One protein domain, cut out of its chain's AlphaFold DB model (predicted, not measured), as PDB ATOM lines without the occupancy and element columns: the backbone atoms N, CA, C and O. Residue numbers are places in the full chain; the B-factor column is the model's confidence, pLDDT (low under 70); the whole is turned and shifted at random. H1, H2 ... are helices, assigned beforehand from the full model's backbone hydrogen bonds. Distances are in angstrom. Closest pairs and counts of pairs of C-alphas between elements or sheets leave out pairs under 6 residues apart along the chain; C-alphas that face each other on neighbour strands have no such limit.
ATOM      1  N   ARG A  23      78.363 -83.903   0.257       64.06
ATOM      2  CA  ARG A  23      79.022 -85.061   0.880       64.06
ATOM      3  C   ARG A  23      79.376 -86.130  -0.154       64.06
ATOM      4  O   ARG A  23      80.471 -86.677  -0.100       64.06
ATOM      5  N   GLU A  24      78.481 -86.413  -1.094       64.81
ATOM      6  CA  GLU A  24      78.722 -87.372  -2.177       64.81
ATOM      7  C   GLU A  24      79.727 -86.835  -3.205       64.81
ATOM      8  O   GLU A  24      80.545 -87.598  -3.709       64.81
ATOM      9  N   GLU A  25      79.730 -85.526  -3.473       67.81
ATOM     10  CA  GLU A  25      80.754 -84.872  -4.298       67.81
ATOM     11  C   GLU A  25      82.138 -84.963  -3.651       67.81
ATOM     12  O   GLU A  25      83.098 -85.348  -4.318       67.81
ATOM     13  N   PHE A  26      82.237 -84.686  -2.345       73.62
ATOM     14  CA  PHE A  26      83.473 -84.881  -1.589       73.62
ATOM     15  C   PHE A  26      83.915 -86.345  -1.611       73.62
ATOM     16  O   PHE A  26      85.072 -86.625  -1.911       73.62
ATOM     17  N   ALA A  27      83.000 -87.286  -1.354       67.19
ATOM     18  CA  ALA A  27      83.315 -88.710  -1.367       67.19
ATOM     19  C   ALA A  27      83.815 -89.157  -2.749       67.19
ATOM     20  O   ALA A  27      84.827 -89.846  -2.847       67.19
ATOM     21  N   LYS A  28      83.168 -88.698  -3.826       69.06
ATOM     22  CA  LYS A  28      83.579 -88.964  -5.208       69.06
ATOM     23  C   LYS A  28      84.958 -88.378  -5.514       69.06
ATOM     24  O   LYS A  28      85.790 -89.086  -6.070       69.06
ATOM     25  N   ALA A  29      85.215 -87.124  -5.146       67.62
ATOM     26  CA  ALA A  29      86.510 -86.477  -5.362       67.62
ATOM     27  C   ALA A  29      87.626 -87.149  -4.545       67.62
ATOM     28  O   ALA A  29      88.706 -87.405  -5.073       67.62
ATOM     29  N   ALA A  30      87.349 -87.510  -3.290       68.06
ATOM     30  CA  ALA A  30      88.270 -88.250  -2.435       68.06
ATOM     31  C   ALA A  30      88.582 -89.633  -3.024       68.06
ATOM     32  O   ALA A  30      89.748 -90.003  -3.122       68.06
ATOM     33  N   MET A  31      87.568 -90.368  -3.494       67.56
ATOM     34  CA  MET A  31      87.754 -91.653  -4.177       67.56
ATOM     35  C   MET A  31      88.546 -91.500  -5.481       67.56
ATOM     36  O   MET A  31      89.442 -92.296  -5.744       67.56
ATOM     37  N   GLN A  32      88.281 -90.465  -6.281       69.88
ATOM     38  CA  GLN A  32      89.039 -90.188  -7.505       69.88
ATOM     39  C   GLN A  32      90.503 -89.836  -7.210       69.88
ATOM     40  O   GLN A  32      91.390 -90.332  -7.899       69.88
ATOM     41  N   GLY A  33      90.772 -89.044  -6.169       64.12
ATOM     42  CA  GLY A  33      92.133 -88.746  -5.719       64.12
ATOM     43  C   GLY A  33      92.850 -89.982  -5.171       64.12
ATOM     44  O   GLY A  33      94.026 -90.198  -5.457       64.12
ATOM     45  N   LEU A  34      92.129 -90.840  -4.448       64.12
ATOM     46  CA  LEU A  34      92.644 -92.109  -3.942       64.12
ATOM     47  C   LEU A  34      92.948 -93.106  -5.052       64.12
ATOM     48  O   LEU A  34      93.907 -93.839  -4.894       64.12
ATOM     49  N   VAL A  35      92.179 -93.141  -6.143       64.00
ATOM     50  CA  VAL A  35      92.429 -94.027  -7.295       64.00
ATOM     51  C   VAL A  35      93.510 -93.448  -8.213       64.00
ATOM     52  O   VAL A  35      94.370 -94.183  -8.686       64.00
ATOM     53  N   GLY A  36      93.513 -92.131  -8.433       61.47
ATOM     54  CA  GLY A  36      94.469 -91.453  -9.315       61.47
ATOM     55  C   GLY A  36      95.893 -91.335  -8.760       61.47
ATOM     56  O   GLY A  36      96.814 -91.070  -9.526       61.47
ATOM     57  N   SER A  37      96.094 -91.530  -7.452       58.84
ATOM     58  CA  SER A  37      97.399 -91.376  -6.783       58.84
ATOM     59  C   SER A  37      98.135 -92.692  -6.491       58.84
ATOM     60  O   SER A  37      99.210 -92.667  -5.885       58.84
ATOM     61  N   GLN A  38      97.602 -93.848  -6.908       62.66
ATOM     62  CA  GLN A  38      98.212 -95.141  -6.579       62.66
ATOM     63  C   GLN A  38      99.214 -95.567  -7.645       62.66
ATOM     64  O   GLN A  38      98.851 -95.937  -8.759       62.66
ATOM     65  N   THR A  39     100.487 -95.595  -7.267       75.12
ATOM     66  CA  THR A  39     101.450 -96.510  -7.883       75.12
ATOM     67  C   THR A  39     101.184 -97.932  -7.382       75.12
ATOM     68  O   THR A  39     100.596 -98.124  -6.312       75.12
ATOM     69  N   GLU A  40     101.646 -98.941  -8.121       77.75
ATOM     70  CA  GLU A  40     101.528-100.352  -7.724       77.75
ATOM     71  C   GLU A  40     102.085-100.604  -6.308       77.75
ATOM     72  O   GLU A  40     101.470-101.295  -5.496       77.75
ATOM     73  N   ASP A  41     103.183 -99.935  -5.949       81.31
ATOM     74  CA  ASP A  41     103.769 -99.988  -4.605       81.31
ATOM     75  C   ASP A  41     102.839 -99.457  -3.508       81.31
ATOM     76  O   ASP A  41     102.789-100.001  -2.400       81.31
ATOM     77  N   SER A  42     102.108 -98.380  -3.786       77.81
ATOM     78  CA  SER A  42     101.166 -97.787  -2.834       77.81
ATOM     79  C   SER A  42      99.943 -98.682  -2.646       77.81
ATOM     80  O   SER A  42      99.548 -98.932  -1.504       77.81
ATOM     81  N   TYR A  43      99.446 -99.288  -3.729       80.38
ATOM     82  CA  TYR A  43      98.404-100.310  -3.650       80.38
ATOM     83  C   TYR A  43      98.870-101.537  -2.851       80.38
ATOM     84  O   TYR A  43      98.166-101.998  -1.955       80.38
ATOM     85  N   ASN A  44     100.095-102.015  -3.079       84.19
ATOM     86  CA  ASN A  44     100.672-103.147  -2.346       84.19
ATOM     87  C   ASN A  44     100.874-102.859  -0.849       84.19
ATOM     88  O   ASN A  44     100.820-103.774  -0.022       84.19
ATOM     89  N   ARG A  45     101.123-101.600  -0.470       84.12
ATOM     90  CA  ARG A  45     101.162-101.179   0.940       84.12
ATOM     91  C   ARG A  45      99.767-101.155   1.559       84.12
ATOM     92  O   ARG A  45      99.598-101.676   2.659       84.12
ATOM     93  N   LEU A  46      98.776-100.615   0.851       82.44
ATOM     94  CA  LEU A  46      97.380-100.595   1.298       82.44
ATOM     95  C   LEU A  46      96.794-102.003   1.428       82.44
ATOM     96  O   LEU A  46      96.152-102.295   2.428       82.44
ATOM     97  N   SER A  47      97.076-102.886   0.468       86.44
ATOM     98  CA  SER A  47      96.697-104.303   0.510       86.44
ATOM     99  C   SER A  47      97.238-105.001   1.748       86.44
ATOM    100  O   SER A  47      96.476-105.590   2.511       86.44
ATOM    101  N   ARG A  48      98.532-104.835   2.041       87.69
ATOM    102  CA  ARG A  48      99.120-105.378   3.271       87.69
ATOM    103  C   ARG A  48      98.467-104.815   4.533       87.69
ATOM    104  O   ARG A  48      98.209-105.578   5.457       87.69
ATOM    105  N   ALA A  49      98.174-103.515   4.568       85.19
ATOM    106  CA  ALA A  49      97.477-102.899   5.695       85.19
ATOM    107  C   ALA A  49      96.068-103.477   5.887       85.19
ATOM    108  O   ALA A  49      95.721-103.867   6.999       85.19
ATOM    109  N   ALA A  50      95.290-103.608   4.813       87.06
ATOM    110  CA  ALA A  50      93.944-104.166   4.860       87.06
ATOM    111  C   ALA A  50      93.947-105.626   5.355       87.06
ATOM    112  O   ALA A  50      93.208-105.965   6.279       87.06
ATOM    113  N   VAL A  51      94.876-106.452   4.851       90.75
ATOM    114  CA  VAL A  51      95.051-107.852   5.282       90.75
ATOM    115  C   VAL A  51      95.373-107.959   6.776       90.75
ATOM    116  O   VAL A  51      94.807-108.813   7.454       90.75
ATOM    117  N   MET A  52      96.226-107.082   7.324       90.44
ATOM    118  CA  MET A  52      96.527-107.074   8.769       90.44
ATOM    119  C   MET A  52      95.292-106.810   9.641       90.44
ATOM    120  O   MET A  52      95.261-107.226  10.797       90.44
ATOM    121  N   HIS A  53      94.281-106.136   9.094       87.25
ATOM    122  CA  HIS A  53      93.026-105.838   9.775       87.25
ATOM    123  C   HIS A  53      91.883-106.790   9.394       87.25
ATOM    124  O   HIS A  53      90.765-106.599   9.868       87.25
ATOM    125  N   GLY A  54      92.153-107.818   8.580       90.88
ATOM    126  CA  GLY A  54      91.138-108.761   8.107       90.88
ATOM    127  C   GLY A  54      90.074-108.109   7.221       90.88
ATOM    128  O   GLY A  54      88.922-108.526   7.264       90.88
ATOM    129  N   MET A  55      90.448-107.065   6.479       89.19
ATOM    130  CA  MET A  55      89.554-106.275   5.630       89.19
ATOM    131  C   MET A  55      90.006-106.315   4.173       89.19
ATOM    132  O   MET A  55      91.191-106.487   3.876       89.19
ATOM    133  N   GLU A  56      89.071-106.064   3.264       88.81
ATOM    134  CA  GLU A  56      89.388-105.761   1.874       88.81
ATOM    135  C   GLU A  56      89.968-104.339   1.740       88.81
ATOM    136  O   GLU A  56      89.694-103.438   2.539       88.81
ATOM    137  N   VAL A  57      90.760-104.091   0.689       83.62
ATOM    138  CA  VAL A  57      91.443-102.792   0.480       83.62
ATOM    139  C   VAL A  57      90.471-101.616   0.466       83.62
ATOM    140  O   VAL A  57      90.739-100.570   1.058       83.62
ATOM    141  N   HIS A  58      89.330-101.779  -0.198       79.12
ATOM    142  CA  HIS A  58      88.328-100.725  -0.311       79.12
ATOM    143  C   HIS A  58      87.651-100.418   1.035       79.12
ATOM    144  O   HIS A  58      87.383 -99.252   1.324       79.12
ATOM    145  N   GLU A  59      87.439-101.427   1.885       81.81
ATOM    146  CA  GLU A  59      86.895-101.254   3.239       81.81
ATOM    147  C   GLU A  59      87.883-100.500   4.133       81.81
ATOM    148  O   GLU A  59      87.505 -99.557   4.832       81.81
ATOM    149  N   TRP A  60      89.171-100.853   4.052       83.69
ATOM    150  CA  TRP A  60      90.234-100.161   4.776       83.69
ATOM    151  C   TRP A  60      90.352 -98.687   4.370       83.69
ATOM    152  O   TRP A  60      90.479 -97.804   5.227       83.69
ATOM    153  N   ILE A  61      90.277 -98.408   3.066       80.62
ATOM    154  CA  ILE A  61      90.288 -97.047   2.523       80.62
ATOM    155  C   ILE A  61      89.084 -96.256   3.043       80.62
ATOM    156  O   ILE A  61      89.260 -95.141   3.536       80.62
ATOM    157  N   ALA A  62      87.880 -96.830   2.987       80.00
ATOM    158  CA  ALA A  62      86.670 -96.176   3.472       80.00
ATOM    159  C   ALA A  62      86.755 -95.869   4.975       80.00
ATOM    160  O   ALA A  62      86.500 -94.737   5.389       80.00
ATOM    161  N   GLN A  63      87.186 -96.835   5.793       81.38
ATOM    162  CA  GLN A  63      87.345 -96.629   7.232       81.38
ATOM    163  C   GLN A  63      88.403 -95.556   7.544       81.38
ATOM    164  O   GLN A  63      88.190 -94.706   8.410       81.38
ATOM    165  N   SER A  64      89.536 -95.577   6.840       79.12
ATOM    166  CA  SER A  64      90.604 -94.588   7.014       79.12
ATOM    167  C   SER A  64      90.147 -93.183   6.618       79.12
ATOM    168  O   SER A  64      90.464 -92.223   7.318       79.12
ATOM    169  N   ALA A  65      89.365 -93.060   5.544       77.56
ATOM    170  CA  ALA A  65      88.804 -91.792   5.093       77.56
ATOM    171  C   ALA A  65      87.817 -91.201   6.110       77.56
ATOM    172  O   ALA A  65      87.882 -90.005   6.384       77.56
ATOM    173  N   VAL A  66      86.953 -92.026   6.718       79.00
ATOM    174  CA  VAL A  66      86.041 -91.578   7.789       79.00
ATOM    175  C   VAL A  66      86.831 -91.056   8.990       79.00
ATOM    176  O   VAL A  66      86.613 -89.922   9.402       79.00
ATOM    177  N   LYS A  67      87.821 -91.817   9.482       76.62
ATOM    178  CA  LYS A  67      88.668 -91.394  10.616       76.62
ATOM    179  C   LYS A  67      89.384 -90.066  10.348       76.62
ATOM    180  O   LYS A  67      89.460 -89.220  11.233       76.62
ATOM    181  N   GLN A  68      89.917 -89.884   9.140       75.62
ATOM    182  CA  GLN A  68      90.571 -88.630   8.750       75.62
ATOM    183  C   GLN A  68      89.572 -87.473   8.630       75.62
ATOM    184  O   GLN A  68      89.889 -86.358   9.036       75.62
ATOM    185  N   GLY A  69      88.368 -87.733   8.113       74.19
ATOM    186  CA  GLY A  69      87.287 -86.751   8.048       74.19
ATOM    187  C   GLY A  69      86.856 -86.268   9.430       74.19
ATOM    188  O   GLY A  69      86.772 -85.061   9.650       74.19
ATOM    189  N   ASP A  70      86.666 -87.189  10.373       74.94
ATOM    190  CA  ASP A  70      86.308 -86.862  11.757       74.94
ATOM    191  C   ASP A  70      87.423 -86.067  12.451       74.94
ATOM    192  O   ASP A  70      87.157 -85.068  13.117       74.94
ATOM    193  N   ALA A  71      88.689 -86.453  12.245       73.62
ATOM    194  CA  ALA A  71      89.836 -85.726  12.786       73.62
ATOM    195  C   ALA A  71      89.945 -84.299  12.222       73.62
ATOM    196  O   ALA A  71      90.251 -83.365  12.964       73.62
ATOM    197  N   LEU A  72      89.675 -84.114  10.925       79.62
ATOM    198  CA  LEU A  72      89.654 -82.796  10.293       79.62
ATOM    199  C   LEU A  72      88.516 -81.929  10.840       79.62
ATOM    200  O   LEU A  72      88.747 -80.765  11.152       79.62
ATOM    201  N   LEU A  73      87.310 -82.485  10.973       79.31
ATOM    202  CA  LEU A  73      86.169 -81.776  11.558       79.31
ATOM    203  C   LEU A  73      86.478 -81.327  12.988       79.31
ATOM    204  O   LEU A  73      86.340 -80.146  13.291       79.31
ATOM    205  N   ALA A  74      87.006 -82.223  13.823       77.25
ATOM    206  CA  ALA A  74      87.418 -81.886  15.181       77.25
ATOM    207  C   ALA A  74      88.519 -80.810  15.208       77.25
ATOM    208  O   ALA A  74      88.511 -79.935  16.072       77.25
ATOM    209  N   ALA A  75      89.470 -80.839  14.270       76.50
ATOM    210  CA  ALA A  75      90.504 -79.811  14.170       76.50
ATOM    211  C   ALA A  75      89.931 -78.442  13.774       76.50
ATOM    212  O   ALA A  75      90.401 -77.431  14.286       76.50
ATOM    213  N   LEU A  76      88.929 -78.402  12.891       75.88
ATOM    214  CA  LEU A  76      88.245 -77.173  12.483       75.88
ATOM    215  C   LEU A  76      87.377 -76.596  13.608       75.88
ATOM    216  O   LEU A  76      87.364 -75.387  13.798       75.88
ATOM    217  N   GLU A  77      86.690 -77.443  14.375       79.62
ATOM    218  CA  GLU A  77      85.879 -77.018  15.526       79.62
ATOM    219  C   GLU A  77      86.724 -76.463  16.683       79.62
ATOM    220  O   GLU A  77      86.242 -75.645  17.462       79.62
ATOM    221  N   ASN A  78      87.989 -76.883  16.786       73.75
ATOM    222  CA  ASN A  78      88.945 -76.389  17.781       73.75
ATOM    223  C   ASN A  78      89.806 -75.215  17.276       73.75
ATOM    224  O   ASN A  78      90.748 -74.814  17.967       73.75
ATOM    225  N   GLN A  79      89.530 -74.665  16.088       50.31
ATOM    226  CA  GLN A  79      90.164 -73.422  15.643       50.31
ATOM    227  C   GLN A  79      89.455 -72.219  16.295       50.31
ATOM    228  O   GLN A  79      88.226 -72.160  16.242       50.31
TER     229      GLN A  79
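AT A GLANCE: This is residues 23 to 79 of the 80 residues of an uncharacterized protein of Xanthomonas hortorum pv. vitians (UniProt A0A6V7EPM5). The model is a loose, open frame of three helices: the long H3 makes the longest axis and begins beside H2, where its residues 57 to 60 meet residues 46 to 51 of H2 at about a right angle, as in a T, and H1 crosses H3 on one side with a gap between them. The far part of H3 and the last two residues, 67 to 79 together, stick out as a free arm. The printed part has 57 residues, with three named helices in the order H1, H2, H3 and no named strand; the class is all helix. The whole is loose, with a radius of gyration of the C-alphas of 12.9 A, and elongated, spanning 36 by 23 by 18 A.

IN THESE COORDINATES: H3, the longest helix, holds residues 57 to 77 and is 30.4 A long, from C-alpha 57 at (91.443, -102.792, 0.480) to C-alpha 77 at (85.879, -77.018, 15.526). H2 holds residues 40 to 52 and is 18.5 A long. H1 holds residues 23 to 36 and is 19.6 A long, beginning with C-alpha 23 at (79.022, -85.061, 0.880).

HOW THE PARTS SIT: H3 touches H2 with residues 57 to 60 alone, and H2 touches H3 with residues 46 to 51 alone. Their closest C-alphas, those of Val 57 and Ala 50, are 5.2 A apart. Their lines are about perpendicular, at 89 degrees. H1 touches no helix, but H1 and H3 are near each other, with 10 pairs of C-alphas within 10 A. H1 and H2 are apart. In H1, H2 and H3 every O i to N i+4 pair is within hydrogen-bond range.

THE WHOLE: The two C-alphas farthest apart, those of Glu 40 and Gln 79, are 37.4 A apart. Without the stretch that stands free, the body has 44 residues and spans 30 by 21 by 10 A. The printed part has no cut, and the links H1 to H2 and H2 to H3 are tight. The mean pLDDT of the printed part is 76.4; residues 23 to 25, 27 to 38 and 79 are under 70.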